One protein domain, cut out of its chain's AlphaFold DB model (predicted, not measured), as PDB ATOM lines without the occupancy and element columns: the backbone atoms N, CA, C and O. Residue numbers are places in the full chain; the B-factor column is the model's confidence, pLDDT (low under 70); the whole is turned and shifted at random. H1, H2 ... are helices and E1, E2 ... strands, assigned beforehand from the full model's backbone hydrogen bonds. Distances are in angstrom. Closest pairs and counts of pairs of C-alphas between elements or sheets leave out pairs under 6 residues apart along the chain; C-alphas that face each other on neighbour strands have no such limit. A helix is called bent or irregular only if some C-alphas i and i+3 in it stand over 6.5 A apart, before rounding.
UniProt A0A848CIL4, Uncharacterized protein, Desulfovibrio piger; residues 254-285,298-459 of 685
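What this domain is: This is residues 254 to 285 and 298 to 459 of the 685 residues of an uncharacterized protein of Desulfovibrio piger (UniProt A0A848CIL4). Two strand-built parts follow each other along an elongated outline: a strongly twisted, branched sheet of nine strands, joined through the long bent strand E3, and a smaller twisted sheet of five strands, E10 to E14, at one end, with H3 packed over E15 of the first and over E10 and E11 of the second. Toward the opposite end residues 257 to 263 stick out, as does the tip of the hairpin of E3 and E4, residues 312 to 317. The printed part has 194 residues, with three named helices and fifteen named strands in the order E1, H1, E2 to E7, H2, H3, E8 to E15. The neighbour pairs of the large sheet are antiparallel; the small sheet, in the order E10, E11, E12, E14, E13, is mixed, and the class is mostly strand. The whole is compact, with a radius of gyration of the C-alphas of 18.7 A and spans of 67 by 36 by 29 A.

How they stand to each other: In the branched sheet E3, residues 300 to 313, bends by 77 degrees at residue 303 and has three antiparallel neighbours in staggered pairing. E9, residues 394 to 399, and E4, residues 316 to 325, lie on one side of it, with N 302 and O 397 3.0 A apart and N 307 and O 322 2.9 A apart, both within hydrogen-bond range. E7, residues 343 to 350, lies on the other side, with N 308 and O 347 at 2.8 A. The edge strand E2, residues 272 to 276, is antiparallel to E7, with N 273 and O 346 at 2.8 A. E5, residues 328 to 331, and E6, residues 334 to 337, complete the meander E3 E4 E5 E6, each strand the antiparallel neighbour of the one before; N 323 and O 330 are 2.8 A apart, N 329 and O 336 2.9 A. E8, residues 382 to 391, forms a hairpin with E9, with N 389 and O 396 at 2.8 A, and has E15, residues 454 to 458, on its other side, with N 386 and O 456 at 2.9 A. H3, residues 367 to 376, is on this sheet, over E15 at a height of 9.3 A; the closest C-alphas are those of Lys 367 and Arg 454, 7.0 A apart. The second sheet holds the meander of E10, residues 411 to 416, E11, residues 419 to 424, and E12, residues 428 to 433, with N 414 and O 421, and N 422 and O 430, at 2.8 A. E14, residues 446 to 450, is parallel to E12, with N 431 and O 447 at 2.8 A, and forms a hairpin with E13, residues 441 to 443, with N 441 and O 448 at 3.0 A. H3 is on this sheet too, at a height of 10.0 A, along the strands at 26 degrees to E10 on the local plane. H2, residues 355 to 358, only grazes the branched sheet. H1, residues 263 to 268, is only just not on it, with 4 pairs of C-alphas within 10 A. E1, residues 254 to 257, pairs with no named strand. O i to N i+4 pairs are within range in 0 of 2 for H1, whose O i to N i+3 count is 1 of 3, and in 4 of 6 for H3; H2 is too short for such a pair.

Where its parts are: E1 begins at C-alpha 254, (27.669, 5.142, -1.594). E3 is 33.3 A long, from C-alpha 300 at (-7.243, -3.734, -25.853). E8 is 28.8 A and E4 26.4 A long. H3, 15.3 A long, is irregular: C-alphas 368 and 371 are 7.4 A apart. E15 ends at C-alpha 458, (-5.107, 11.518, -25.224).

The domain as a whole: The two C-alphas farthest apart, those of Ser 259 and Gly 417, are 68.4 A apart. Residues 286 to 297 are not printed, and C-alphas 285 and 298 are 7.5 A apart across the cut. The link E9 to E10, of 11 residues, is long. The mean pLDDT of the printed part is 73.2; 59 residues are under 70, among them 254 to 274 and 309 to 320.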
ATOM      1  N   ALA A 254      27.545   6.517  -1.127       54.12
ATOM      2  CA  ALA A 254      27.669   5.142  -1.594       54.12
ATOM      3  C   ALA A 254      28.954   4.978  -2.422       54.12
ATOM      4  O   ALA A 254      29.290   5.820  -3.259       54.12
ATOM      5  N   VAL A 255      29.681   3.885  -2.180       55.00
ATOM      6  CA  VAL A 255      30.945   3.559  -2.855       55.00
ATOM      7  C   VAL A 255      30.768   2.284  -3.667       55.00
ATOM      8  O   VAL A 255      30.472   1.230  -3.102       55.00
ATOM      9  N   VAL A 256      31.003   2.369  -4.979       57.25
ATOM     10  CA  VAL A 256      30.869   1.242  -5.911       57.25
ATOM     11  C   VAL A 256      32.210   0.968  -6.610       57.25
ATOM     12  O   VAL A 256      32.747   1.873  -7.247       57.25
ATOM     13  N   PRO A 257      32.771  -0.256  -6.549       56.44
ATOM     14  CA  PRO A 257      33.998  -0.604  -7.271       56.44
ATOM     15  C   PRO A 257      33.839  -0.457  -8.791       56.44
ATOM     16  O   PRO A 257      32.887  -0.970  -9.378       56.44
ATOM     17  N   PHE A 258      34.796   0.192  -9.459       55.62
ATOM     18  CA  PHE A 258      34.722   0.487 -10.897       55.62
ATOM     19  C   PHE A 258      34.769  -0.778 -11.775       55.62
ATOM     20  O   PHE A 258      34.097  -0.843 -12.802       55.62
ATOM     21  N   SER A 259      35.510  -1.808 -11.352       52.38
ATOM     22  CA  SER A 259      35.602  -3.107 -12.036       52.38
ATOM     23  C   SER A 259      34.335  -3.968 -11.908       52.38
ATOM     24  O   SER A 259      34.211  -4.957 -12.625       52.38
ATOM     25  N   GLY A 260      33.396  -3.593 -11.028       47.16
ATOM     26  CA  GLY A 260      32.174  -4.345 -10.723       47.16
ATOM     27  C   GLY A 260      30.871  -3.699 -11.199       47.16
ATOM     28  O   GLY A 260      29.806  -4.245 -10.937       47.16
ATOM     29  N   VAL A 261      30.906  -2.551 -11.891       48.50
ATOM     30  CA  VAL A 261      29.676  -1.896 -12.379       48.50
ATOM     31  C   VAL A 261      29.190  -2.587 -13.660       48.50
ATOM     32  O   VAL A 261      29.446  -2.153 -14.790       48.50
ATOM     33  N   THR A 262      28.483  -3.699 -13.493       41.66
ATOM     34  CA  THR A 262      27.598  -4.258 -14.523       41.66
ATOM     35  C   THR A 262      26.224  -3.594 -14.391       41.66
ATOM     36  O   THR A 262      25.847  -3.173 -13.298       41.66
ATOM     37  N   GLY A 263      25.465  -3.459 -15.487       36.91
ATOM     38  CA  GLY A 263      24.113  -2.868 -15.437       36.91
ATOM     39  C   GLY A 263      23.185  -3.564 -14.427       36.91
ATOM     40  O   GLY A 263      22.304  -2.921 -13.867       36.91
ATOM     41  N   GLN A 264      23.468  -4.836 -14.127       36.41
ATOM     42  CA  GLN A 264      22.778  -5.677 -13.146       36.41
ATOM     43  C   GLN A 264      23.055  -5.292 -11.678       36.41
ATOM     44  O   GLN A 264      22.203  -5.477 -10.826       36.41
ATOM     45  N   HIS A 265      24.199  -4.696 -11.321       36.78
ATOM     46  CA  HIS A 265      24.469  -4.360  -9.908       36.78
ATOM     47  C   HIS A 265      23.735  -3.107  -9.396       36.78
ATOM     48  O   HIS A 265      23.730  -2.846  -8.196       36.78
ATOM     49  N   ILE A 266      23.068  -2.357 -10.278       44.28
ATOM     50  CA  ILE A 266      22.156  -1.267  -9.888       44.28
ATOM     51  C   ILE A 266      20.816  -1.846  -9.362       44.28
ATOM     52  O   ILE A 266      20.065  -1.155  -8.674       44.28
ATOM     53  N   GLU A 267      20.555  -3.144  -9.587       34.88
ATOM     54  CA  GLU A 267      19.324  -3.858  -9.205       34.88
ATOM     55  C   GLU A 267      19.166  -4.089  -7.692       34.88
ATOM     56  O   GLU A 267      18.060  -4.361  -7.228       34.88
ATOM     57  N   THR A 268      20.224  -3.962  -6.882       31.47
ATOM     58  CA  THR A 268      20.131  -4.262  -5.439       31.47
ATOM     59  C   THR A 268      19.626  -3.106  -4.577       31.47
ATOM     60  O   THR A 268      19.212  -3.336  -3.441       31.47
ATOM     61  N   GLU A 269      19.607  -1.872  -5.089       37.06
ATOM     62  CA  GLU A 269      19.096  -0.706  -4.344       37.06
ATOM     63  C   GLU A 269      17.911  -0.020  -5.023       37.06
ATOM     64  O   GLU A 269      17.063   0.549  -4.337       37.06
ATOM     65  N   LEU A 270      17.808  -0.123  -6.347       41.50
ATOM     66  CA  LEU A 270      16.665   0.334  -7.120       41.50
ATOM     67  C   LEU A 270      16.135  -0.880  -7.888       41.50
ATOM     68  O   LEU A 270      16.788  -1.396  -8.786       41.50
ATOM     69  N   ASN A 271      14.951  -1.362  -7.514       47.97
ATOM     70  CA  ASN A 271      14.226  -2.400  -8.243       47.97
ATOM     71  C   ASN A 271      13.795  -1.843  -9.612       47.97
ATOM     72  O   ASN A 271      12.729  -1.231  -9.707       47.97
ATOM     73  N   LEU A 272      14.685  -1.913 -10.603       57.50
ATOM     74  CA  LEU A 272      14.523  -1.309 -11.922       57.50
ATOM     75  C   LEU A 272      13.997  -2.338 -12.922       57.50
ATOM     76  O   LEU A 272      14.421  -3.488 -12.945       57.50
ATOM     77  N   THR A 273      13.082  -1.924 -13.789       63.94
ATOM     78  CA  THR A 273      12.526  -2.760 -14.851       63.94
ATOM     79  C   THR A 273      12.441  -1.961 -16.140       63.94
ATOM     80  O   THR A 273      12.008  -0.809 -16.145       63.94
ATOM     81  N   VAL A 274      12.845  -2.569 -17.254       69.94
ATOM     82  CA  VAL A 274      12.698  -1.958 -18.579       69.94
ATOM     83  C   VAL A 274      11.298  -2.241 -19.104       69.94
ATOM     84  O   VAL A 274      10.911  -3.392 -19.303       69.94
ATOM     85  N   TYR A 275      10.548  -1.177 -19.344       75.00
ATOM     86  CA  TYR A 275       9.185  -1.217 -19.842       75.00
ATOM     87  C   TYR A 275       9.116  -0.834 -21.323       75.00
ATOM     88  O   TYR A 275       9.807   0.080 -21.775       75.00
ATOM     89  N   SER A 276       8.283  -1.536 -22.091       74.88
ATOM     90  CA  SER A 276       8.048  -1.287 -23.516       74.88
ATOM     91  C   SER A 276       6.606  -1.621 -23.892       74.88
ATOM     92  O   SER A 276       5.950  -2.403 -23.201       74.88
ATOM     93  N   ARG A 277       6.135  -1.122 -25.042       71.12
ATOM     94  CA  ARG A 277       4.805  -1.464 -25.581       71.12
ATOM     95  C   ARG A 277       4.586  -2.983 -25.720       71.12
ATOM     96  O   ARG A 277       3.463  -3.450 -25.583       71.12
ATOM     97  N   HIS A 278       5.645  -3.763 -25.948       67.94
ATOM     98  CA  HIS A 278       5.563  -5.215 -26.148       67.94
ATOM     99  C   HIS A 278       5.613  -6.041 -24.855       67.94
ATOM    100  O   HIS A 278       5.386  -7.248 -24.912       67.94
ATOM    101  N   THR A 279       5.871  -5.427 -23.694       65.69
ATOM    102  CA  THR A 279       6.084  -6.143 -22.420       65.69
ATOM    103  C   THR A 279       4.891  -7.021 -22.009       65.69
ATOM    104  O   THR A 279       5.080  -8.031 -21.341       65.69
ATOM    105  N   PHE A 280       3.674  -6.691 -22.450       56.41
ATOM    106  CA  PHE A 280       2.457  -7.473 -22.191       56.41
ATOM    107  C   PHE A 280       1.800  -8.034 -23.466       56.41
ATOM    108  O   PHE A 280       0.643  -8.450 -23.426       56.41
ATOM    109  N   GLY A 281       2.503  -8.027 -24.605       57.19
ATOM    110  CA  GLY A 281       1.918  -8.344 -25.913       57.19
ATOM    111  C   GLY A 281       0.897  -7.298 -26.388       57.19
ATOM    112  O   GLY A 281       0.796  -6.208 -25.825       57.19
ATOM    113  N   ASP A 282       0.119  -7.624 -27.424       55.56
ATOM    114  CA  ASP A 282      -0.879  -6.748 -28.072       55.56
ATOM    115  C   ASP A 282      -2.142  -6.444 -27.222       55.56
ATOM    116  O   ASP A 282      -3.197  -6.103 -27.759       55.56
ATOM    117  N   GLY A 283      -2.032  -6.529 -25.894       56.41
ATOM    118  CA  GLY A 283      -3.149  -6.527 -24.952       56.41
ATOM    119  C   GLY A 283      -3.772  -7.919 -24.838       56.41
ATOM    120  O   GLY A 283      -3.724  -8.721 -25.770       56.41
ATOM    121  N   ASN A 284      -4.368  -8.234 -23.688       55.06
ATOM    122  CA  ASN A 284      -5.152  -9.464 -23.576       55.06
ATOM    123  C   ASN A 284      -6.442  -9.271 -24.385       55.06
ATOM    124  O   ASN A 284      -7.264  -8.427 -24.053       55.06
ATOM    125  N   ILE A 285      -6.610 -10.013 -25.475       52.38
ATOM    126  CA  ILE A 285      -7.803  -9.926 -26.325       52.38
ATOM    127  C   ILE A 285      -8.810 -10.973 -25.828       52.38
ATOM    128  O   ILE A 285      -8.473 -12.161 -25.808       52.38
ATOM    129  N   GLN A 298     -11.446  -4.064 -31.748       62.09
ATOM    130  CA  GLN A 298     -11.292  -4.745 -30.462       62.09
ATOM    131  C   GLN A 298     -10.715  -3.777 -29.428       62.09
ATOM    132  O   GLN A 298      -9.734  -3.091 -29.703       62.09
ATOM    133  N   VAL A 299     -11.318  -3.743 -28.238       64.00
ATOM    134  CA  VAL A 299     -10.781  -2.999 -27.091       64.00
ATOM    135  C   VAL A 299      -9.608  -3.786 -26.519       64.00
ATOM    136  O   VAL A 299      -9.780  -4.926 -26.081       64.00
ATOM    137  N   LYS A 300      -8.423  -3.175 -26.518       72.94
ATOM    138  CA  LYS A 300      -7.243  -3.734 -25.853       72.94
ATOM    139  C   LYS A 300      -7.254  -3.322 -24.386       72.94
ATOM    140  O   LYS A 300      -7.728  -2.237 -24.044       72.94
ATOM    141  N   TYR A 301      -6.748  -4.184 -23.506       73.81
ATOM    142  CA  TYR A 301      -6.674  -3.856 -22.089       73.81
ATOM    143  C   TYR A 301      -5.394  -4.325 -21.408       73.81
ATOM    144  O   TYR A 301      -4.836  -5.378 -21.729       73.81
ATOM    145  N   TRP A 302      -4.986  -3.547 -20.407       76.94
ATOM    146  CA  TRP A 302      -3.816  -3.797 -19.571       76.94
ATOM    147  C   TRP A 302      -4.127  -3.523 -18.097       76.94
ATOM    148  O   TRP A 302      -4.983  -2.691 -17.786       76.94
ATOM    149  N   PRO A 303      -3.462  -4.208 -17.154       76.94
ATOM    150  CA  PRO A 303      -3.495  -3.792 -15.757       76.94
ATOM    151  C   PRO A 303      -2.906  -2.383 -15.616       76.94
ATOM    152  O   PRO A 303      -1.902  -2.064 -16.251       76.94
ATOM    153  N   VAL A 304      -3.519  -1.555 -14.770       80.56
ATOM    154  CA  VAL A 304      -2.927  -0.272 -14.381       80.56
ATOM    155  C   VAL A 304      -1.947  -0.525 -13.252       80.56
ATOM    156  O   VAL A 304      -2.320  -1.085 -12.219       80.56
ATOM    157  N   MET A 305      -0.708  -0.088 -13.440       77.00
ATOM    158  CA  MET A 305       0.330  -0.199 -12.421       77.00
ATOM    159  C   MET A 305       0.772   1.188 -11.986       77.00
ATOM    160  O   MET A 305       0.809   2.116 -12.788       77.00
ATOM    161  N   ARG A 306       1.139   1.343 -10.719       78.06
ATOM    162  CA  ARG A 306       1.944   2.486 -10.284       78.06
ATOM    163  C   ARG A 306       3.417   2.132 -10.456       78.06
ATOM    164  O   ARG A 306       3.796   0.985 -10.226       78.06
ATOM    165  N   ALA A 307       4.225   3.107 -10.840       71.06
ATOM    166  CA  ALA A 307       5.672   2.970 -10.931       71.06
ATOM    167  C   ALA A 307       6.348   4.332 -10.720       71.06
ATOM    168  O   ALA A 307       5.694   5.375 -10.742       71.06
ATOM    169  N   GLY A 308       7.663   4.341 -10.546       72.25
ATOM    170  CA  GLY A 308       8.509   5.526 -10.660       72.25
ATOM    171  C   GLY A 308       9.241   5.519 -11.999       72.25
ATOM    172  O   GLY A 308      10.050   4.630 -12.236       72.25
ATOM    173  N   ALA A 309       8.987   6.482 -12.879       67.50
ATOM    174  CA  ALA A 309       9.745   6.622 -14.116       67.50
ATOM    175  C   ALA A 309      11.092   7.291 -13.841       67.50
ATOM    176  O   ALA A 309      11.142   8.334 -13.185       67.50
ATOM    177  N   VAL A 310      12.171   6.690 -14.342       62.34
ATOM    178  CA  VAL A 310      13.542   7.159 -14.123       62.34
ATOM    179  C   VAL A 310      13.998   7.975 -15.330       62.34
ATOM    180  O   VAL A 310      14.054   7.467 -16.447       62.34
ATOM    181  N   GLY A 311      14.336   9.242 -15.121       57.22
ATOM    182  CA  GLY A 311      14.790  10.165 -16.158       57.22
ATOM    183  C   GLY A 311      16.033  10.949 -15.762       57.22
ATOM    184  O   GLY A 311      16.546  10.827 -14.649       57.22
ATOM    185  N   ILE A 312      16.523  11.760 -16.701       49.69
ATOM    186  CA  ILE A 312      17.637  12.684 -16.472       49.69
ATOM    187  C   ILE A 312      17.111  14.105 -16.600       49.69
ATOM    188  O   ILE A 312      16.499  14.458 -17.606       49.69
ATOM    189  N   ASN A 313      17.429  14.938 -15.620       47.09
ATOM    190  CA  ASN A 313      17.252  16.379 -15.715       47.09
ATOM    191  C   ASN A 313      18.621  17.070 -15.612       47.09
ATOM    192  O   ASN A 313      19.616  16.451 -15.234       47.09
ATOM    193  N   GLY A 314      18.696  18.371 -15.899       34.97
ATOM    194  CA  GLY A 314      19.944  19.150 -15.881       34.97
ATOM    195  C   GLY A 314      20.686  19.191 -14.533       34.97
ATOM    196  O   GLY A 314      21.760  19.777 -14.457       34.97
ATOM    197  N   ARG A 315      20.125  18.584 -13.474       35.62
ATOM    198  CA  ARG A 315      20.678  18.491 -12.111       35.62
ATOM    199  C   ARG A 315      20.926  17.049 -11.625       35.62
ATOM    200  O   ARG A 315      21.399  16.886 -10.507       35.62
ATOM    201  N   GLY A 316      20.632  16.013 -12.424       44.62
ATOM    202  CA  GLY A 316      20.881  14.610 -12.051       44.62
ATOM    203  C   GLY A 316      19.762  13.631 -12.423       44.62
ATOM    204  O   GLY A 316      18.979  13.885 -13.339       44.62
ATOM    205  N   LEU A 317      19.723  12.494 -11.713       50.38
ATOM    206  CA  LEU A 317      18.699  11.455 -11.862       50.38
ATOM    207  C   LEU A 317      17.388  11.910 -11.208       50.38
ATOM    208  O   LEU A 317      17.382  12.295 -10.039       50.38
ATOM    209  N   GLU A 318      16.285  11.846 -11.945       53.03
ATOM    210  CA  GLU A 318      14.951  12.198 -11.462       53.03
ATOM    211  C   GLU A 318      14.044  10.968 -11.526       53.03
ATOM    212  O   GLU A 318      13.973  10.293 -12.551       53.03
ATOM    213  N   CYS A 319      13.334  10.686 -10.439       60.41
ATOM    214  CA  CYS A 319      12.367   9.599 -10.371       60.41
ATOM    215  C   CYS A 319      10.983  10.203 -10.126       60.41
ATOM    216  O   CYS A 319      10.716  10.747  -9.054       60.41
ATOM    217  N   LYS A 320      10.107  10.126 -11.130       64.56
ATOM    218  CA  LYS A 320       8.755  10.697 -11.071       64.56
ATOM    219  C   LYS A 320       7.719   9.599 -10.849       64.56
ATOM    220  O   LYS A 320       7.755   8.607 -11.574       64.56
ATOM    221  N   PRO A 321       6.762   9.758  -9.918       73.06
ATOM    222  CA  PRO A 321       5.643   8.832  -9.829       73.06
ATOM    223  C   PRO A 321       4.835   8.882 -11.129       73.06
ATOM    224  O   PRO A 321       4.504   9.957 -11.632       73.06
ATOM    225  N   CYS A 322       4.518   7.713 -11.663       76.69
ATOM    226  CA  CYS A 322       3.781   7.542 -12.900       76.69
ATOM    227  C   CYS A 322       2.786   6.382 -12.789       76.69
ATOM    228  O   CYS A 322       2.900   5.501 -11.929       76.69
ATOM    229  N   LEU A 323       1.791   6.404 -13.664       83.62
ATOM    230  CA  LEU A 323       0.871   5.302 -13.891       83.62
ATOM    231  C   LEU A 323       1.218   4.653 -15.224       83.62
ATOM    232  O   LEU A 323       1.295   5.320 -16.251       83.62
ATOM    233  N   VAL A 324       1.405   3.344 -15.203       83.25
ATOM    234  CA  VAL A 324       1.622   2.531 -16.392       83.25
ATOM    235  C   VAL A 324       0.266   2.005 -16.844       83.25
ATOM    236  O   VAL A 324      -0.340   1.169 -16.166       83.25
ATOM    237  N   CYS A 325      -0.211   2.510 -17.976       84.31
ATOM    238  CA  CYS A 325      -1.497   2.191 -18.586       84.31
ATOM    239  C   CYS A 325      -1.262   1.574 -19.973       84.31
ATOM    240  O   CYS A 325      -1.560   2.176 -21.000       84.31
ATOM    241  N   GLY A 326      -0.684   0.370 -20.017       80.00
ATOM    242  CA  GLY A 326      -0.304  -0.260 -21.287       80.00
ATOM    243  C   GLY A 326       0.740   0.582 -22.041       80.00
ATOM    244  O   GLY A 326       1.801   0.843 -21.478       80.00
ATOM    245  N   PRO A 327       0.490   1.013 -23.291       77.44
ATOM    246  CA  PRO A 327       1.450   1.827 -24.038       77.44
ATOM    247  C   PRO A 327       1.611   3.257 -23.498       77.44
ATOM    248  O   PRO A 327       2.578   3.913 -23.880       77.44
ATOM    249  N   ASP A 328       0.714   3.731 -22.631       84.38
ATOM    250  CA  ASP A 328       0.740   5.102 -22.127       84.38
ATOM    251  C   ASP A 328       1.276   5.160 -20.696       84.38
ATOM    252  O   ASP A 328       0.758   4.512 -19.780       84.38
ATOM    253  N   ILE A 329       2.313   5.973 -20.488       85.62
ATOM    254  CA  ILE A 329       2.836   6.297 -19.159       85.62
ATOM    255  C   ILE A 329       2.274   7.653 -18.746       85.62
ATOM    256  O   ILE A 329       2.673   8.689 -19.271       85.62
ATOM    257  N   LEU A 330       1.365   7.658 -17.782       84.94
ATOM    258  CA  LEU A 330       0.743   8.865 -17.254       84.94
ATOM    259  C   LEU A 330       1.630   9.468 -16.157       84.94
ATOM    260  O   LEU A 330       1.999   8.797 -15.193       84.94
ATOM    261  N   LEU A 331       1.946  10.750 -16.293       79.56
ATOM    262  CA  LEU A 331       2.697  11.601 -15.362       79.56
ATOM    263  C   LEU A 331       1.771  12.644 -14.745       79.56
ATOM    264  O   LEU A 331       0.670  12.841 -15.235       79.56
ATOM    265  N   ALA A 332       2.180  13.356 -13.696       75.31
ATOM    266  CA  ALA A 332       1.310  14.349 -13.051       75.31
ATOM    267  C   ALA A 332       0.824  15.475 -13.998       75.31
ATOM    268  O   ALA A 332      -0.252  16.036 -13.790       75.31
ATOM    269  N   ASP A 333       1.599  15.781 -15.037       73.81
ATOM    270  CA  ASP A 333       1.455  16.916 -15.954       73.81
ATOM    271  C   ASP A 333       1.160  16.526 -17.416       73.81
ATOM    272  O   ASP A 333       1.135  17.387 -18.291       73.81
ATOM    273  N   GLY A 334       0.937  15.245 -17.706       81.00
ATOM    274  CA  GLY A 334       0.621  14.745 -19.049       81.00
ATOM    275  C   GLY A 334       0.990  13.275 -19.186       81.00
ATOM    276  O   GLY A 334       1.220  12.612 -18.180       81.00
ATOM    277  N   TYR A 335       1.076  12.752 -20.403       83.25
ATOM    278  CA  TYR A 335       1.420  11.345 -20.635       83.25
ATOM    279  C   TYR A 335       2.547  11.198 -21.659       83.25
ATOM    280  O   TYR A 335       2.821  12.106 -22.435       83.25
ATOM    281  N   VAL A 336       3.218  10.051 -21.644       81.44
ATOM    282  CA  VAL A 336       4.234   9.656 -22.623       81.44
ATOM    283  C   VAL A 336       3.728   8.417 -23.346       81.44
ATOM    284  O   VAL A 336       3.585   7.361 -22.724       81.44
ATOM    285  N   ALA A 337       3.489   8.539 -24.650       81.00
ATOM    286  CA  ALA A 337       3.125   7.410 -25.495       81.00
ATOM    287  C   ALA A 337       4.376   6.609 -25.896       81.00
ATOM    288  O   ALA A 337       5.356   7.136 -26.444       81.00
ATOM    289  N   LEU A 338       4.358   5.305 -25.625       76.25
ATOM    290  CA  LEU A 338       5.428   4.392 -26.017       76.25
ATOM    291  C   LEU A 338       5.192   3.875 -27.434       76.25
ATOM    292  O   LEU A 338       4.328   3.030 -27.674       76.25
ATOM    293  N   GLU A 339       6.011   4.338 -28.371       73.19
ATOM    294  CA  GLU A 339       6.126   3.740 -29.703       73.19
ATOM    295  C   GLU A 339       6.881   2.393 -29.644       73.19
ATOM    296  O   GLU A 339       7.678   2.181 -28.727       73.19
ATOM    297  N   PRO A 340       6.713   1.488 -30.631       65.12
ATOM    298  CA  PRO A 340       7.352   0.163 -30.644       65.12
ATOM    299  C   PRO A 340       8.869   0.116 -30.355       65.12
ATOM    300  O   PRO A 340       9.292  -0.779 -29.623       65.12
ATOM    301  N   PRO A 341       9.716   1.043 -30.855       70.06
ATOM    302  CA  PRO A 341      11.145   1.021 -30.536       70.06
ATOM    303  C   PRO A 341      11.475   1.637 -29.167       70.06
ATOM    304  O   PRO A 341      12.613   1.521 -28.707       70.06
ATOM    305  N   ARG A 342      10.526   2.328 -28.522       71.69
ATOM    306  CA  ARG A 342      10.774   3.079 -27.291       71.69
ATOM    307  C   ARG A 342      10.712   2.164 -26.076       71.69
ATOM    308  O   ARG A 342       9.807   1.344 -25.915       71.69
ATOM    309  N   LYS A 343      11.689   2.355 -25.197       74.56
ATOM    310  CA  LYS A 343      11.793   1.698 -23.896       74.56
ATOM    311  C   LYS A 343      11.926   2.765 -22.827       74.56
ATOM    312  O   LYS A 343      12.497   3.822 -23.090       74.56
ATOM    313  N   VAL A 344      11.398   2.478 -21.646       72.06
ATOM    314  CA  VAL A 344      11.479   3.358 -20.483       72.06
ATOM    315  C   VAL A 344      11.880   2.544 -19.266       72.06
ATOM    316  O   VAL A 344      11.362   1.457 -19.028       72.06
ATOM    317  N   LEU A 345      12.813   3.077 -18.491       67.31
ATOM    318  CA  LEU A 345      13.271   2.496 -17.245       67.31
ATOM    319  C   LEU A 345      12.335   2.915 -16.105       67.31
ATOM    320  O   LEU A 345      12.172   4.105 -15.821       67.31
ATOM    321  N   LEU A 346      11.723   1.928 -15.459       70.38
ATOM    322  CA  LEU A 346      10.781   2.104 -14.358       70.38
ATOM    323  C   LEU A 346      11.330   1.511 -13.063       70.38
ATOM    324  O   LEU A 346      12.126   0.580 -13.086       70.38
ATOM    325  N   HIS A 347      10.868   2.030 -11.935       65.25
ATOM    326  CA  HIS A 347      11.177   1.572 -10.588       65.25
ATOM    327  C   HIS A 347       9.889   1.249  -9.816       65.25
ATOM    328  O   HIS A 347       8.869   1.898 -10.041       65.25
ATOM    329  N   ASP A 348       9.933   0.277  -8.899       63.03
ATOM    330  CA  ASP A 348       8.841  -0.037  -7.954       63.03
ATOM    331  C   ASP A 348       7.473  -0.268  -8.633       63.03
ATOM    332  O   ASP A 348       6.441   0.282  -8.237       63.03
ATOM    333  N   MET A 349       7.462  -1.066  -9.710       67.81
ATOM    334  CA  MET A 349       6.218  -1.415 -10.403       67.81
ATOM    335  C   MET A 349       5.297  -2.228  -9.490       67.81
ATOM    336  O   MET A 349       5.657  -3.301  -9.006       67.81
ATOM    337  N   CYS A 350       4.073  -1.740  -9.296       65.88
ATOM    338  CA  CYS A 350       3.103  -2.368  -8.412       65.88
ATOM    339  C   CYS A 350       1.671  -2.237  -8.945       65.88
ATOM    340  O   CYS A 350       1.242  -1.169  -9.379       65.88
ATOM    341  N   ASN A 351       0.887  -3.310  -8.826       63.12
ATOM    342  CA  ASN A 351      -0.519  -3.345  -9.252       63.12
ATOM    343  C   ASN A 351      -1.482  -2.680  -8.246       63.12
ATOM    344  O   ASN A 351      -2.681  -2.571  -8.505       63.12
ATOM    345  N   ALA A 352      -0.989  -2.248  -7.079       60.53
ATOM    346  CA  ALA A 352      -1.796  -1.615  -6.039       60.53
ATOM    347  C   ALA A 352      -2.069  -0.138  -6.367       60.53
ATOM    348  O   ALA A 352      -1.397   0.768  -5.872       60.53
ATOM    349  N   VAL A 353      -3.075   0.094  -7.208       71.88
ATOM    350  CA  VAL A 353      -3.570   1.430  -7.561       71.88
ATOM    351  C   VAL A 353      -4.917   1.670  -6.882       71.88
ATOM    352  O   VAL A 353      -5.823   0.844  -6.984       71.88
ATOM    353  N   CYS A 354      -5.052   2.798  -6.179       77.19
ATOM    354  CA  CYS A 354      -6.297   3.242  -5.551       77.19
ATOM    355  C   CYS A 354      -6.854   4.494  -6.245       77.19
ATOM    356  O   CYS A 354      -6.135   5.204  -6.948       77.19
ATOM    357  N   THR A 355      -8.132   4.788  -6.013       76.31
ATOM    358  CA  THR A 355      -8.819   5.945  -6.604       76.31
ATOM    359  C   THR A 355      -8.144   7.272  -6.245       76.31
ATOM    360  O   THR A 355      -7.906   8.089  -7.126       76.31
ATOM    361  N   GLU A 356      -7.740   7.446  -4.984       78.56
ATOM    362  CA  GLU A 356      -7.028   8.646  -4.514       78.56
ATOM    363  C   GLU A 356      -5.705   8.867  -5.254       78.56
ATOM    364  O   GLU A 356      -5.286  10.002  -5.473       78.56
ATOM    365  N   PHE A 357      -5.030   7.782  -5.644       76.75
ATOM    366  CA  PHE A 357      -3.794   7.863  -6.411       76.75
ATOM    367  C   PHE A 357      -4.061   8.275  -7.861       76.75
ATOM    368  O   PHE A 357      -3.312   9.092  -8.387       76.75
ATOM    369  N   LEU A 358      -5.134   7.774  -8.481       79.75
ATOM    370  CA  LEU A 358      -5.568   8.220  -9.813       79.75
ATOM    371  C   LEU A 358      -5.930   9.711  -9.813       79.75
ATOM    372  O   LEU A 358      -5.574  10.427 -10.742       79.75
ATOM    373  N   ASP A 359      -6.575  10.191  -8.749       79.50
ATOM    374  CA  ASP A 359      -7.007  11.587  -8.632       79.50
ATOM    375  C   ASP A 359      -5.821  12.577  -8.494       79.50
ATOM    376  O   ASP A 359      -6.000  13.781  -8.691       79.50
ATOM    377  N   LYS A 360      -4.590  12.099  -8.228       78.50
ATOM    378  CA  LYS A 360      -3.362  12.926  -8.278       78.50
ATOM    379  C   LYS A 360      -3.012  13.388  -9.694       78.50
ATOM    380  O   LYS A 360      -2.302  14.377  -9.858       78.50
ATOM    381  N   PHE A 361      -3.498  12.682 -10.710       79.94
ATOM    382  CA  PHE A 361      -3.275  13.000 -12.113       79.94
ATOM    383  C   PHE A 361      -4.424  13.901 -12.564       79.94
ATOM    384  O   PHE A 361      -5.500  13.422 -12.897       79.94
ATOM    385  N   GLY A 362      -4.243  15.225 -12.532       74.56
ATOM    386  CA  GLY A 362      -5.358  16.185 -12.643       74.56
ATOM    387  C   GLY A 362      -6.186  16.122 -13.943       74.56
ATOM    388  O   GLY A 362      -7.332  16.601 -13.970       74.56
ATOM    389  N   TYR A 363      -5.622  15.527 -14.999       80.00
ATOM    390  CA  TYR A 363      -6.260  15.256 -16.296       80.00
ATOM    391  C   TYR A 363      -6.882  13.849 -16.396       80.00
ATOM    392  O   TYR A 363      -7.508  13.532 -17.404       80.00
ATOM    393  N   VAL A 364      -6.750  13.025 -15.355       85.25
ATOM    394  CA  VAL A 364      -7.558  11.827 -15.123       85.25
ATOM    395  C   VAL A 364      -8.777  12.251 -14.304       85.25
ATOM    396  O   VAL A 364      -8.666  12.923 -13.280       85.25
ATOM    397  N   PHE A 365      -9.974  11.921 -14.774       87.25
ATOM    398  CA  PHE A 365     -11.204  12.465 -14.210       87.25
ATOM    399  C   PHE A 365     -12.364  11.470 -14.207       87.25
ATOM    400  O   PHE A 365     -12.441  10.556 -15.022       87.25
ATOM    401  N   GLY A 366     -13.289  11.643 -13.262       87.25
ATOM    402  CA  GLY A 366     -14.524  10.859 -13.196       87.25
ATOM    403  C   GLY A 366     -15.593  11.331 -14.185       87.25
ATOM    404  O   GLY A 366     -15.484  12.398 -14.798       87.25
ATOM    405  N   LYS A 367     -16.677  10.555 -14.281       85.62
ATOM    406  CA  LYS A 367     -17.796  10.784 -15.213       85.62
ATOM    407  C   LYS A 367     -18.372  12.209 -15.181       85.62
ATOM    408  O   LYS A 367     -18.749  12.742 -16.219       85.62
ATOM    409  N   ASP A 368     -18.382  12.858 -14.016       84.69
ATOM    410  CA  ASP A 368     -19.012  14.173 -13.828       84.69
ATOM    411  C   ASP A 368     -18.230  15.313 -14.505       84.69
ATOM    412  O   ASP A 368     -18.784  16.369 -14.812       84.69
ATOM    413  N   ARG A 369     -16.935  15.107 -14.772       86.06
ATOM    414  CA  ARG A 369     -16.080  16.076 -15.474       86.06
ATOM    415  C   ARG A 369     -16.028  15.842 -16.982       86.06
ATOM    416  O   ARG A 369     -15.536  16.713 -17.691       86.06
ATOM    417  N   LEU A 370     -16.570  14.734 -17.485       83.25
ATOM    418  CA  LEU A 370     -16.381  14.295 -18.869       83.25
ATOM    419  C   LEU A 370     -16.832  15.340 -19.901       83.25
ATOM    420  O   LEU A 370     -16.062  15.710 -20.784       83.25
ATOM    421  N   GLY A 371     -18.029  15.910 -19.731       81.31
ATOM    422  CA  GLY A 371     -18.509  16.984 -20.608       81.31
ATOM    423  C   GLY A 371     -17.682  18.270 -20.515       81.31
ATOM    424  O   GLY A 371     -17.462  18.936 -21.524       81.31
ATOM    425  N   ARG A 372     -17.169  18.607 -19.322       85.44
ATOM    426  CA  ARG A 372     -16.319  19.791 -19.119       85.44
ATOM    427  C   ARG A 372     -14.970  19.629 -19.817       85.44
ATOM    428  O   ARG A 372     -14.519  20.574 -20.447       85.44
ATOM    429  N   GLU A 373     -14.336  18.467 -19.691       85.12
ATOM    430  CA  GLU A 373     -13.013  18.205 -20.274       85.12
ATOM    431  C   GLU A 373     -13.082  18.085 -21.800       85.12
ATOM    432  O   GLU A 373     -12.284  18.714 -22.485       85.12
ATOM    433  N   ILE A 374     -14.108  17.421 -22.351       81.50
ATOM    434  CA  ILE A 374     -14.363  17.423 -23.805       81.50
ATOM    435  C   ILE A 374     -14.646  18.850 -24.305       81.50
ATOM    436  O   ILE A 374     -14.225  19.235 -25.392       81.50
ATOM    437  N   GLY A 375     -15.323  19.671 -23.496       80.50
ATOM    438  CA  GLY A 375     -15.597  21.070 -23.812       80.50
ATOM    439  C   GLY A 375     -14.345  21.940 -23.974       80.50
ATOM    440  O   GLY A 375     -14.399  22.901 -24.743       80.50
ATOM    441  N   LYS A 376     -13.233  21.601 -23.303       81.81
ATOM    442  CA  LYS A 376     -11.957  22.335 -23.397       81.81
ATOM    443  C   LYS A 376     -11.227  22.115 -24.721       81.81
ATOM    444  O   LYS A 376     -10.403  22.947 -25.077       81.81
ATOM    445  N   LEU A 377     -11.530  21.028 -25.429       78.81
ATOM    446  CA  LEU A 377     -10.924  20.726 -26.722       78.81
ATOM    447  C   LEU A 377     -11.415  21.707 -27.796       78.81
ATOM    448  O   LEU A 377     -12.562  22.182 -27.753       78.81
ATOM    449  N   GLY A 378     -10.567  21.996 -28.780       74.56
ATOM    450  CA  GLY A 378     -10.941  22.742 -29.973       74.56
ATOM    451  C   GLY A 378     -11.934  21.967 -30.844       74.56
ATOM    452  O   GLY A 378     -11.983  20.738 -30.849       74.56
ATOM    453  N   GLU A 379     -12.752  22.685 -31.618       71.88
ATOM    454  CA  GLU A 379     -13.778  22.086 -32.496       71.88
ATOM    455  C   GLU A 379     -13.195  21.143 -33.565       71.88
ATOM    456  O   GLU A 379     -13.877  20.236 -34.046       71.88
ATOM    457  N   SER A 380     -11.928  21.349 -33.939       70.50
ATOM    458  CA  SER A 380     -11.221  20.551 -34.948       70.50
ATOM    459  C   SER A 380     -10.244  19.533 -34.361       70.50
ATOM    460  O   SER A 380      -9.665  18.768 -35.137       70.50
ATOM    461  N   ASP A 381     -10.085  19.500 -33.038       74.19
ATOM    462  CA  ASP A 381      -9.086  18.660 -32.390       74.19
ATOM    463  C   ASP A 381      -9.564  17.214 -32.340       74.19
ATOM    464  O   ASP A 381     -10.713  16.904 -32.000       74.19
ATOM    465  N   TRP A 382      -8.653  16.324 -32.710       76.62
ATOM    466  CA  TRP A 382      -8.838  14.893 -32.573       76.62
ATOM    467  C   TRP A 382      -8.330  14.446 -31.212       76.62
ATOM    468  O   TRP A 382      -7.283  14.901 -30.752       76.62
ATOM    469  N   PHE A 383      -9.062  13.533 -30.588       79.50
ATOM    470  CA  PHE A 383      -8.660  12.947 -29.320       79.50
ATOM    471  C   PHE A 383      -9.111  11.495 -29.216       79.50
ATOM    472  O   PHE A 383     -10.092  11.094 -29.859       79.50
ATOM    473  N   HIS A 384      -8.438  10.734 -28.352       79.69
ATOM    474  CA  HIS A 384      -8.865   9.387 -27.982       79.69
ATOM    475  C   HIS A 384      -9.255   9.366 -26.503       79.69
ATOM    476  O   HIS A 384      -8.466   9.751 -25.636       79.69
ATOM    477  N   PRO A 385     -10.491   8.972 -26.168       82.31
ATOM    478  CA  PRO A 385     -10.859   8.748 -24.788       82.31
ATOM    479  C   PRO A 385     -10.337   7.386 -24.348       82.31
ATOM    480  O   PRO A 385     -10.619   6.378 -24.983       82.31
ATOM    481  N   HIS A 386      -9.662   7.339 -23.212       86.25
ATOM    482  CA  HIS A 386      -9.306   6.083 -22.571       86.25
ATOM    483  C   HIS A 386     -10.075   5.918 -21.265       86.25
ATOM    484  O   HIS A 386     -10.426   6.904 -20.607       86.25
ATOM    485  N   ALA A 387     -10.342   4.667 -20.884       88.88
ATOM    486  CA  ALA A 387     -11.089   4.351 -19.672       88.88
ATOM    487  C   ALA A 387     -10.253   3.496 -18.716       88.88
ATOM    488  O   ALA A 387      -9.775   2.424 -19.064       88.88
ATOM    489  N   ILE A 388     -10.120   3.954 -17.478       90.81
ATOM    490  CA  ILE A 388      -9.529   3.225 -16.362       90.81
ATOM    491  C   ILE A 388     -10.677   2.685 -15.512       90.81
ATOM    492  O   ILE A 388     -11.367   3.420 -14.801       90.81
ATOM    493  N   VAL A 389     -10.901   1.383 -15.617       89.69
ATOM    494  CA  VAL A 389     -12.057   0.689 -15.056       89.69
ATOM    495  C   VAL A 389     -11.666  -0.039 -13.771       89.69
ATOM    496  O   VAL A 389     -10.652  -0.741 -13.757       89.69
ATOM    497  N   PRO A 390     -12.449   0.074 -12.681       85.38
ATOM    498  CA  PRO A 390     -12.184  -0.690 -11.470       85.38
ATOM    499  C   PRO A 390     -12.288  -2.193 -11.750       85.38
ATOM    500  O   PRO A 390     -13.264  -2.680 -12.319       85.38
ATOM    501  N   ALA A 391     -11.286  -2.946 -11.317       78.25
ATOM    502  CA  ALA A 391     -11.242  -4.403 -11.356       78.25
ATOM    503  C   ALA A 391     -11.341  -4.963  -9.928       78.25
ATOM    504  O   ALA A 391     -11.359  -4.219  -8.950       78.25
ATOM    505  N   ARG A 392     -11.418  -6.293  -9.779       68.75
ATOM    506  CA  ARG A 392     -11.418  -6.917  -8.440       68.75
ATOM    507  C   ARG A 392     -10.118  -6.653  -7.672       68.75
ATOM    508  O   ARG A 392     -10.160  -6.514  -6.456       68.75
ATOM    509  N   ASN A 393      -9.000  -6.548  -8.391       66.50
ATOM    510  CA  ASN A 393      -7.653  -6.407  -7.838       66.50
ATOM    511  C   ASN A 393      -6.961  -5.146  -8.393       66.50
ATOM    512  O   ASN A 393      -5.908  -5.249  -9.013       66.50
ATOM    513  N   GLY A 394      -7.574  -3.970  -8.225       77.88
ATOM    514  CA  GLY A 394      -7.024  -2.688  -8.690       77.88
ATOM    515  C   GLY A 394      -7.800  -2.119  -9.874       77.88
ATOM    516  O   GLY A 394      -9.030  -2.094  -9.849       77.88
ATOM    517  N   PHE A 395      -7.094  -1.673 -10.910       82.88
ATOM    518  CA  PHE A 395      -7.694  -1.042 -12.084       82.88
ATOM    519  C   PHE A 395      -7.193  -1.665 -13.386       82.88
ATOM    520  O   PHE A 395      -6.082  -2.190 -13.474       82.88
ATOM    521  N   THR A 396      -8.031  -1.598 -14.412       83.62
ATOM    522  CA  THR A 396      -7.728  -2.053 -15.766       83.62
ATOM    523  C   THR A 396      -7.879  -0.885 -16.720       83.62
ATOM    524  O   THR A 396      -8.916  -0.228 -16.750       83.62
ATOM    525  N   PHE A 397      -6.836  -0.632 -17.492       86.25
ATOM    526  CA  PHE A 397      -6.834   0.337 -18.566       86.25
ATOM    527  C   PHE A 397      -7.459  -0.289 -19.807       86.25
ATOM    528  O   PHE A 397      -7.046  -1.372 -20.220       86.25
ATOM    529  N   LEU A 398      -8.450   0.390 -20.370       84.44
ATOM    530  CA  LEU A 398      -9.074   0.076 -21.644       84.44
ATOM    531  C   LEU A 398      -8.608   1.099 -22.662       84.44
ATOM    532  O   LEU A 398      -8.945   2.286 -22.574       84.44
ATOM    533  N   ASP A 399      -7.853   0.607 -23.631       78.12
ATOM    534  CA  ASP A 399      -7.468   1.378 -24.788       78.12
ATOM    535  C   ASP A 399      -8.604   1.350 -25.810       78.12
ATOM    536  O   ASP A 399      -8.962   0.300 -26.361       78.12
ATOM    537  N   LEU A 400      -9.208   2.521 -26.010       76.75
ATOM    538  CA  LEU A 400     -10.309   2.704 -26.942       76.75
ATOM    539  C   LEU A 400      -9.848   3.336 -28.254       76.75
ATOM    540  O   LEU A 400     -10.696   3.498 -29.125       76.75
ATOM    541  N   GLU A 401      -8.558   3.642 -28.444       71.44
ATOM    542  CA  GLU A 401      -8.022   4.165 -29.710       71.44
ATOM    543  C   GLU A 401      -8.486   3.345 -30.938       71.44
ATOM    544  O   GLU A 401      -8.981   3.948 -31.896       71.44
ATOM    545  N   PRO A 402      -8.487   1.991 -30.916       63.81
ATOM    546  CA  PRO A 402      -8.944   1.187 -32.057       63.81
ATOM    547  C   PRO A 402     -10.446   1.323 -32.363       63.81
ATOM    548  O   PRO A 402     -10.902   0.982 -33.456       63.81
ATOM    549  N   CYS A 403     -11.232   1.776 -31.386       64.62
ATOM    550  CA  CYS A 403     -12.692   1.717 -31.397       64.62
ATOM    551  C   CYS A 403     -13.354   3.101 -31.441       64.62
ATOM    552  O   CYS A 403     -14.465   3.237 -31.961       64.62
ATOM    553  N   PHE A 404     -12.683   4.113 -30.894       66.88
ATOM    554  CA  PHE A 404     -13.231   5.419 -30.564       66.88
ATOM    555  C   PHE A 404     -12.224   6.524 -30.898       66.88
ATOM    556  O   PHE A 404     -11.452   6.978 -30.060       66.88
ATOM    557  N   PHE A 405     -12.291   6.996 -32.140       71.00
ATOM    558  CA  PHE A 405     -11.574   8.177 -32.609       71.00
ATOM    559  C   PHE A 405     -12.592   9.237 -33.011       71.00
ATOM    560  O   PHE A 405     -13.456   8.982 -33.858       71.00
ATOM    561  N   ALA A 406     -12.552  10.401 -32.365       70.81
ATOM    562  CA  ALA A 406     -13.624  11.374 -32.496       70.81
ATOM    563  C   ALA A 406     -13.115  12.816 -32.482       70.81
ATOM    564  O   ALA A 406     -12.152  13.161 -31.799       70.81
ATOM    565  N   LYS A 407     -13.823  13.667 -33.230       78.06
ATOM    566  CA  LYS A 407     -13.754  15.121 -33.079       78.06
ATOM    567  C   LYS A 407     -14.785  15.561 -32.056       78.06
ATOM    568  O   LYS A 407     -15.870  14.974 -31.996       78.06
ATOM    569  N   LYS A 408     -14.522  16.653 -31.344       77.12
ATOM    570  CA  LYS A 408     -15.479  17.242 -30.396       77.12
ATOM    571  C   LYS A 408     -16.893  17.390 -30.976       77.12
ATOM    572  O   LYS A 408     -17.843  16.891 -30.380       77.12
ATOM    573  N   GLY A 409     -17.029  17.964 -32.177       71.44
ATOM    574  CA  GLY A 409     -18.330  18.171 -32.834       71.44
ATOM    575  C   GLY A 409     -19.092  16.893 -33.222       71.44
ATOM    576  O   GLY A 409     -20.251  16.967 -33.616       71.44
ATOM    577  N   SER A 410     -18.460  15.720 -33.114       76.75
ATOM    578  CA  SER A 410     -19.073  14.416 -33.398       76.75
ATOM    579  C   SER A 410     -19.523  13.659 -32.147       76.75
ATOM    580  O   SER A 410     -20.020  12.545 -32.275       76.75
ATOM    581  N   ILE A 411     -19.361  14.233 -30.951       81.00
ATOM    582  CA  ILE A 411     -19.673  13.554 -29.690       81.00
ATOM    583  C   ILE A 411     -20.971  14.082 -29.107       81.00
ATOM    584  O   ILE A 411     -21.164  15.288 -28.967       81.00
ATOM    585  N   SER A 412     -21.843  13.163 -28.702       82.75
ATOM    586  CA  SER A 412     -23.029  13.484 -27.919       82.75
ATOM    587  C   SER A 412     -22.971  12.787 -26.564       82.75
ATOM    588  O   SER A 412     -22.683  11.592 -26.471       82.75
ATOM    589  N   ILE A 413     -23.220  13.556 -25.504       87.31
ATOM    590  CA  ILE A 413     -23.314  13.063 -24.130       87.31
ATOM    591  C   ILE A 413     -24.774  13.190 -23.718       87.31
ATOM    592  O   ILE A 413     -25.340  14.282 -23.758       87.31
ATOM    593  N   GLN A 414     -25.381  12.075 -23.338       86.88
ATOM    594  CA  GLN A 414     -26.773  11.999 -22.918       86.88
ATOM    595  C   GLN A 414     -26.854  11.335 -21.550       86.88
ATOM    596  O   GLN A 414     -26.147  10.367 -21.278       86.88
ATOM    597  N   THR A 415     -27.742  11.827 -20.695       87.06
ATOM    598  CA  THR A 415     -28.060  11.172 -19.424       87.06
ATOM    599  C   THR A 415     -29.374  10.423 -19.598       87.06
ATOM    600  O   THR A 415     -30.402  11.039 -19.875       87.06
ATOM    601  N   ILE A 416     -29.344   9.097 -19.462       85.12
ATOM    602  CA  ILE A 416     -30.513   8.224 -19.610       85.12
ATOM    603  C   ILE A 416     -30.745   7.516 -18.274       85.12
ATOM    604  O   ILE A 416     -30.112   6.508 -17.963       85.12
ATOM    605  N   GLY A 417     -31.663   8.052 -17.467       84.50
ATOM    606  CA  GLY A 417     -31.833   7.601 -16.084       84.50
ATOM    607  C   GLY A 417     -30.565   7.872 -15.267       84.50
ATOM    608  O   GLY A 417     -30.090   9.003 -15.247       84.50
ATOM    609  N   ASP A 418     -30.014   6.831 -14.640       83.19
ATOM    610  CA  ASP A 418     -28.756   6.904 -13.875       83.19
ATOM    611  C   ASP A 418     -27.502   6.661 -14.736       83.19
ATOM    612  O   ASP A 418     -26.376   6.748 -14.236       83.19
ATOM    613  N   ASP A 419     -27.680   6.336 -16.020       87.44
ATOM    614  CA  ASP A 419     -26.584   6.035 -16.936       87.44
ATOM    615  C   ASP A 419     -26.158   7.303 -17.696       87.44
ATOM    616  O   ASP A 419     -26.992   8.078 -18.173       87.44
ATOM    617  N   ILE A 420     -24.848   7.495 -17.860       88.94
ATOM    618  CA  ILE A 420     -24.289   8.503 -18.771       88.94
ATOM    619  C   ILE A 420     -23.847   7.789 -20.040       88.94
ATOM    620  O   ILE A 420     -23.034   6.871 -20.001       88.94
ATOM    621  N   VAL A 421     -24.384   8.224 -21.168       88.25
ATOM    622  CA  VAL A 421     -24.132   7.655 -22.483       88.25
ATOM    623  C   VAL A 421     -23.327   8.647 -23.304       88.25
ATOM    624  O   VAL A 421     -23.774   9.760 -23.570       88.25
ATOM    625  N   VAL A 422     -22.133   8.234 -23.714       87.12
ATOM    626  CA  VAL A 422     -21.245   8.997 -24.589       87.12
ATOM    627  C   VAL A 422     -21.230   8.303 -25.937       87.12
ATOM    628  O   VAL A 422     -20.818   7.153 -26.040       87.12
ATOM    629  N   SER A 423     -21.677   8.984 -26.981       83.38
ATOM    630  CA  SER A 423     -21.706   8.439 -28.337       83.38
ATOM    631  C   SER A 423     -20.854   9.292 -29.259       83.38
ATOM    632  O   SER A 423     -20.920  10.519 -29.214       83.38
ATOM    633  N   SER A 424     -20.052   8.638 -30.093       75.25
ATOM    634  CA  SER A 424     -19.436   9.273 -31.257       75.25
ATOM    635  C   SER A 424     -20.329   9.021 -32.466       75.25
ATOM    636  O   SER A 424     -20.836   7.910 -32.638       75.25
ATOM    637  N   GLY A 425     -20.510  10.027 -33.324       62.44
ATOM    638  CA  GLY A 425     -21.360   9.980 -34.519       62.44
ATOM    639  C   GLY A 425     -21.071   8.800 -35.458       62.44
ATOM    640  O   GLY A 425     -21.928   8.442 -36.261       62.44
ATOM    641  N   ASN A 426     -19.914   8.144 -35.312       57.19
ATOM    642  CA  ASN A 426     -19.590   6.875 -35.954       57.19
ATOM    643  C   ASN A 426     -19.674   5.696 -34.965       57.19
ATOM    644  O   ASN A 426     -18.658   5.248 -34.444       57.19
ATOM    645  N   HIS A 427     -20.881   5.148 -34.801       68.31
ATOM    646  CA  HIS A 427     -21.160   3.773 -34.366       68.31
ATOM    647  C   HIS A 427     -20.415   3.256 -33.116       68.31
ATOM    648  O   HIS A 427     -20.119   2.074 -33.081       68.31
ATOM    649  N   PHE A 428     -20.092   4.064 -32.102       76.88
ATOM    650  CA  PHE A 428     -19.607   3.523 -30.823       76.88
ATOM    651  C   PHE A 428     -20.168   4.306 -29.638       76.88
ATOM    652  O   PHE A 428     -20.121   5.539 -29.611       76.88
ATOM    653  N   GLU A 429     -20.700   3.578 -28.661       84.69
ATOM    654  CA  GLU A 429     -21.344   4.097 -27.460       84.69
ATOM    655  C   GLU A 429     -20.591   3.620 -26.215       84.69
ATOM    656  O   GLU A 429     -20.418   2.423 -26.004       84.69
ATOM    657  N   ILE A 430     -20.177   4.549 -25.356       88.00
ATOM    658  CA  ILE A 430     -19.666   4.258 -24.018       88.00
ATOM    659  C   ILE A 430     -20.784   4.561 -23.024       88.00
ATOM    660  O   ILE A 430     -21.190   5.711 -22.855       88.00
ATOM    661  N   ARG A 431     -21.273   3.526 -22.348       89.50
ATOM    662  CA  ARG A 431     -22.289   3.625 -21.308       89.50
ATOM    663  C   ARG A 431     -21.656   3.506 -19.932       89.50
ATOM    664  O   ARG A 431     -21.176   2.449 -19.538       89.50
ATOM    665  N   ILE A 432     -21.704   4.584 -19.174       92.06
ATOM    666  CA  ILE A 432     -21.228   4.662 -17.800       92.06
ATOM    667  C   ILE A 432     -22.421   4.386 -16.885       92.06
ATOM    668  O   ILE A 432     -23.365   5.174 -16.860       92.06
ATOM    669  N   THR A 433     -22.398   3.274 -16.150       90.12
ATOM    670  CA  THR A 433     -23.551   2.808 -15.363       90.12
ATOM    671  C   THR A 433     -23.159   2.414 -13.934       90.12
ATOM    672  O   THR A 433     -22.133   1.759 -13.731       90.12
ATOM    673  N   PRO A 434     -23.975   2.735 -12.910       88.56
ATOM    674  CA  PRO A 434     -23.751   2.258 -11.541       88.56
ATOM    675  C   PRO A 434     -24.045   0.756 -11.376       88.56
ATOM    676  O   PRO A 434     -23.766   0.175 -10.327       88.56
ATOM    677  N   ARG A 435     -24.615   0.107 -12.401       87.62
ATOM    678  CA  ARG A 435     -24.993  -1.315 -12.377       87.62
ATOM    679  C   ARG A 435     -23.792  -2.257 -12.420       87.62
ATOM    680  O   ARG A 435     -23.912  -3.408 -12.010       87.62
ATOM    681  N   ILE A 436     -22.645  -1.780 -12.900       86.19
ATOM    682  CA  ILE A 436     -21.393  -2.537 -12.942       86.19
ATOM    683  C   ILE A 436     -20.479  -1.965 -11.861       86.19
ATOM    684  O   ILE A 436     -20.190  -0.773 -11.861       86.19
ATOM    685  N   ARG A 437     -20.025  -2.813 -10.932       82.19
ATOM    686  CA  ARG A 437     -19.054  -2.411  -9.899       82.19
ATOM    687  C   ARG A 437     -17.605  -2.657 -10.309       82.19
ATOM    688  O   ARG A 437     -16.743  -1.861  -9.964       82.19
ATOM    689  N   HIS A 438     -17.345  -3.752 -11.024       84.69
ATOM    690  CA  HIS A 438     -16.004  -4.141 -11.454       84.69
ATOM    691  C   HIS A 438     -16.034  -4.734 -12.863       84.69
ATOM    692  O   HIS A 438     -16.952  -5.493 -13.183       84.69
ATOM    693  N   GLY A 439     -14.999  -4.457 -13.653       80.00
ATOM    694  CA  GLY A 439     -14.871  -4.913 -15.036       80.00
ATOM    695  C   GLY A 439     -15.727  -4.104 -16.008       80.00
ATOM    696  O   GLY A 439     -16.288  -3.075 -15.651       80.00
ATOM    697  N   TRP A 440     -15.813  -4.569 -17.247       85.62
ATOM    698  CA  TRP A 440     -16.539  -3.918 -18.335       85.62
ATOM    699  C   TRP A 440     -17.272  -4.967 -19.165       85.62
ATOM    700  O   TRP A 440     -16.958  -6.157 -19.109       85.62
ATOM    701  N   ILE A 441     -18.272  -4.524 -19.919       81.94
ATOM    702  CA  ILE A 441     -19.040  -5.375 -20.828       81.94
ATOM    703  C   ILE A 441     -19.036  -4.704 -22.188       81.94
ATOM    704  O   ILE A 441     -19.393  -3.536 -22.296       81.94
ATOM    705  N   MET A 442     -18.680  -5.442 -23.232       77.44
ATOM    706  CA  MET A 442     -18.792  -4.969 -24.605       77.44
ATOM    707  C   MET A 442     -19.763  -5.850 -25.366       77.44
ATOM    708  O   MET A 442     -19.718  -7.077 -25.272       77.44
ATOM    709  N   ARG A 443     -20.653  -5.205 -26.111       76.25
ATOM    710  CA  ARG A 443     -21.566  -5.866 -27.032       76.25
ATOM    711  C   ARG A 443     -21.684  -5.014 -28.281       76.25
ATOM    712  O   ARG A 443     -22.131  -3.873 -28.196       76.25
ATOM    713  N   ASP A 444     -21.305  -5.589 -29.416       73.81
ATOM    714  CA  ASP A 444     -21.265  -4.906 -30.707       73.81
ATOM    715  C   ASP A 444     -20.469  -3.591 -30.593       73.81
ATOM    716  O   ASP A 444     -19.269  -3.594 -30.326       73.81
ATOM    717  N   ASN A 445     -21.168  -2.468 -30.707       77.44
ATOM    718  CA  ASN A 445     -20.634  -1.114 -30.684       77.44
ATOM    719  C   ASN A 445     -20.879  -0.381 -29.354       77.44
ATOM    720  O   ASN A 445     -20.718   0.833 -29.279       77.44
ATOM    721  N   MET A 446     -21.310  -1.090 -28.311       82.56
ATOM    722  CA  MET A 446     -21.593  -0.517 -26.998       82.56
ATOM    723  C   MET A 446     -20.647  -1.095 -25.945       82.56
ATOM    724  O   MET A 446     -20.634  -2.304 -25.697       82.56
ATOM    725  N   LEU A 447     -19.899  -0.218 -25.283       86.38
ATOM    726  CA  LEU A 447     -19.042  -0.517 -24.144       86.38
ATOM    727  C   LEU A 447     -19.695   0.005 -22.863       86.38
ATOM    728  O   LEU A 447     -19.826   1.209 -22.676       86.38
ATOM    729  N   ALA A 448     -20.078  -0.889 -21.959       87.50
ATOM    730  CA  ALA A 448     -20.586  -0.540 -20.642       87.50
ATOM    731  C   ALA A 448     -19.476  -0.616 -19.584       87.50
ATOM    732  O   ALA A 448     -18.838  -1.661 -19.413       87.50
ATOM    733  N   VAL A 449     -19.279   0.478 -18.848       90.69
ATOM    734  CA  VAL A 449     -18.273   0.621 -17.789       90.69
ATOM    735  C   VAL A 449     -18.899   1.094 -16.464       90.69
ATOM    736  O   VAL A 449     -19.936   1.762 -16.473       90.69
ATOM    737  N   PRO A 450     -18.286   0.772 -15.312       91.94
ATOM    738  CA  PRO A 450     -18.687   1.244 -13.991       91.94
ATOM    739  C   PRO A 450     -18.752   2.764 -13.883       91.94
ATOM    740  O   PRO A 450     -17.900   3.463 -14.434       91.94
ATOM    741  N   ALA A 451     -19.683   3.275 -13.078       89.31
ATOM    742  CA  ALA A 451     -19.770   4.700 -12.749       89.31
ATOM    743  C   ALA A 451     -18.499   5.260 -12.084       89.31
ATOM    744  O   ALA A 451     -18.165   6.423 -12.294       89.31
ATOM    745  N   GLU A 452     -17.774   4.419 -11.343       88.50
ATOM    746  CA  GLU A 452     -16.513   4.772 -10.677       88.50
ATOM    747  C   GLU A 452     -15.293   4.772 -11.611       88.50
ATOM    748  O   GLU A 452     -14.174   5.048 -11.174       88.50
ATOM    749  N   SER A 453     -15.485   4.476 -12.900       91.06
ATOM    750  CA  SER A 453     -14.397   4.511 -13.878       91.06
ATOM    751  C   SER A 453     -13.823   5.921 -14.008       91.06
ATOM    752  O   SER A 453     -14.536   6.928 -13.922       91.06
ATOM    753  N   ARG A 454     -12.513   5.985 -14.222       91.44
ATOM    754  CA  ARG A 454     -11.792   7.216 -14.535       91.44
ATOM    755  C   ARG A 454     -11.513   7.278 -16.029       91.44
ATOM    756  O   ARG A 454     -11.392   6.250 -16.685       91.44
ATOM    757  N   PHE A 455     -11.415   8.483 -16.557       89.56
ATOM    758  CA  PHE A 455     -11.200   8.747 -17.970       89.56
ATOM    759  C   PHE A 455     -10.065   9.744 -18.129       89.56
ATOM    760  O   PHE A 455      -9.876  10.612 -17.280       89.56
ATOM    761  N   PHE A 456      -9.341   9.640 -19.232       88.06
ATOM    762  CA  PHE A 456      -8.488  10.715 -19.717       88.06
ATOM    763  C   PHE A 456      -8.590  10.781 -21.237       88.06
ATOM    764  O   PHE A 456      -9.023   9.824 -21.882       88.06
ATOM    765  N   LEU A 457      -8.240  11.934 -21.793       85.56
ATOM    766  CA  LEU A 457      -8.290  12.189 -23.228       85.56
ATOM    767  C   LEU A 457      -6.848  12.310 -23.711       85.56
ATOM    768  O   LEU A 457      -6.145  13.222 -23.277       85.56
ATOM    769  N   SER A 458      -6.401  11.391 -24.564       79.75
ATOM    770  CA  SER A 458      -5.107  11.518 -25.224       79.75
ATOM    771  C   SER A 458      -5.247  12.503 -26.383       79.75
ATOM    772  O   SER A 458      -6.068  12.345 -27.294       79.75
ATOM    773  N   SER A 459      -4.471  13.578 -26.305       77.06
ATOM    774  CA  SER A 459      -4.286  14.558 -27.368       77.06
ATOM    775  C   SER A 459      -2.793  14.812 -27.538       77.06
ATOM    776  O   SER A 459      -2.009  14.586 -26.612       77.06
TER     777      SER A 459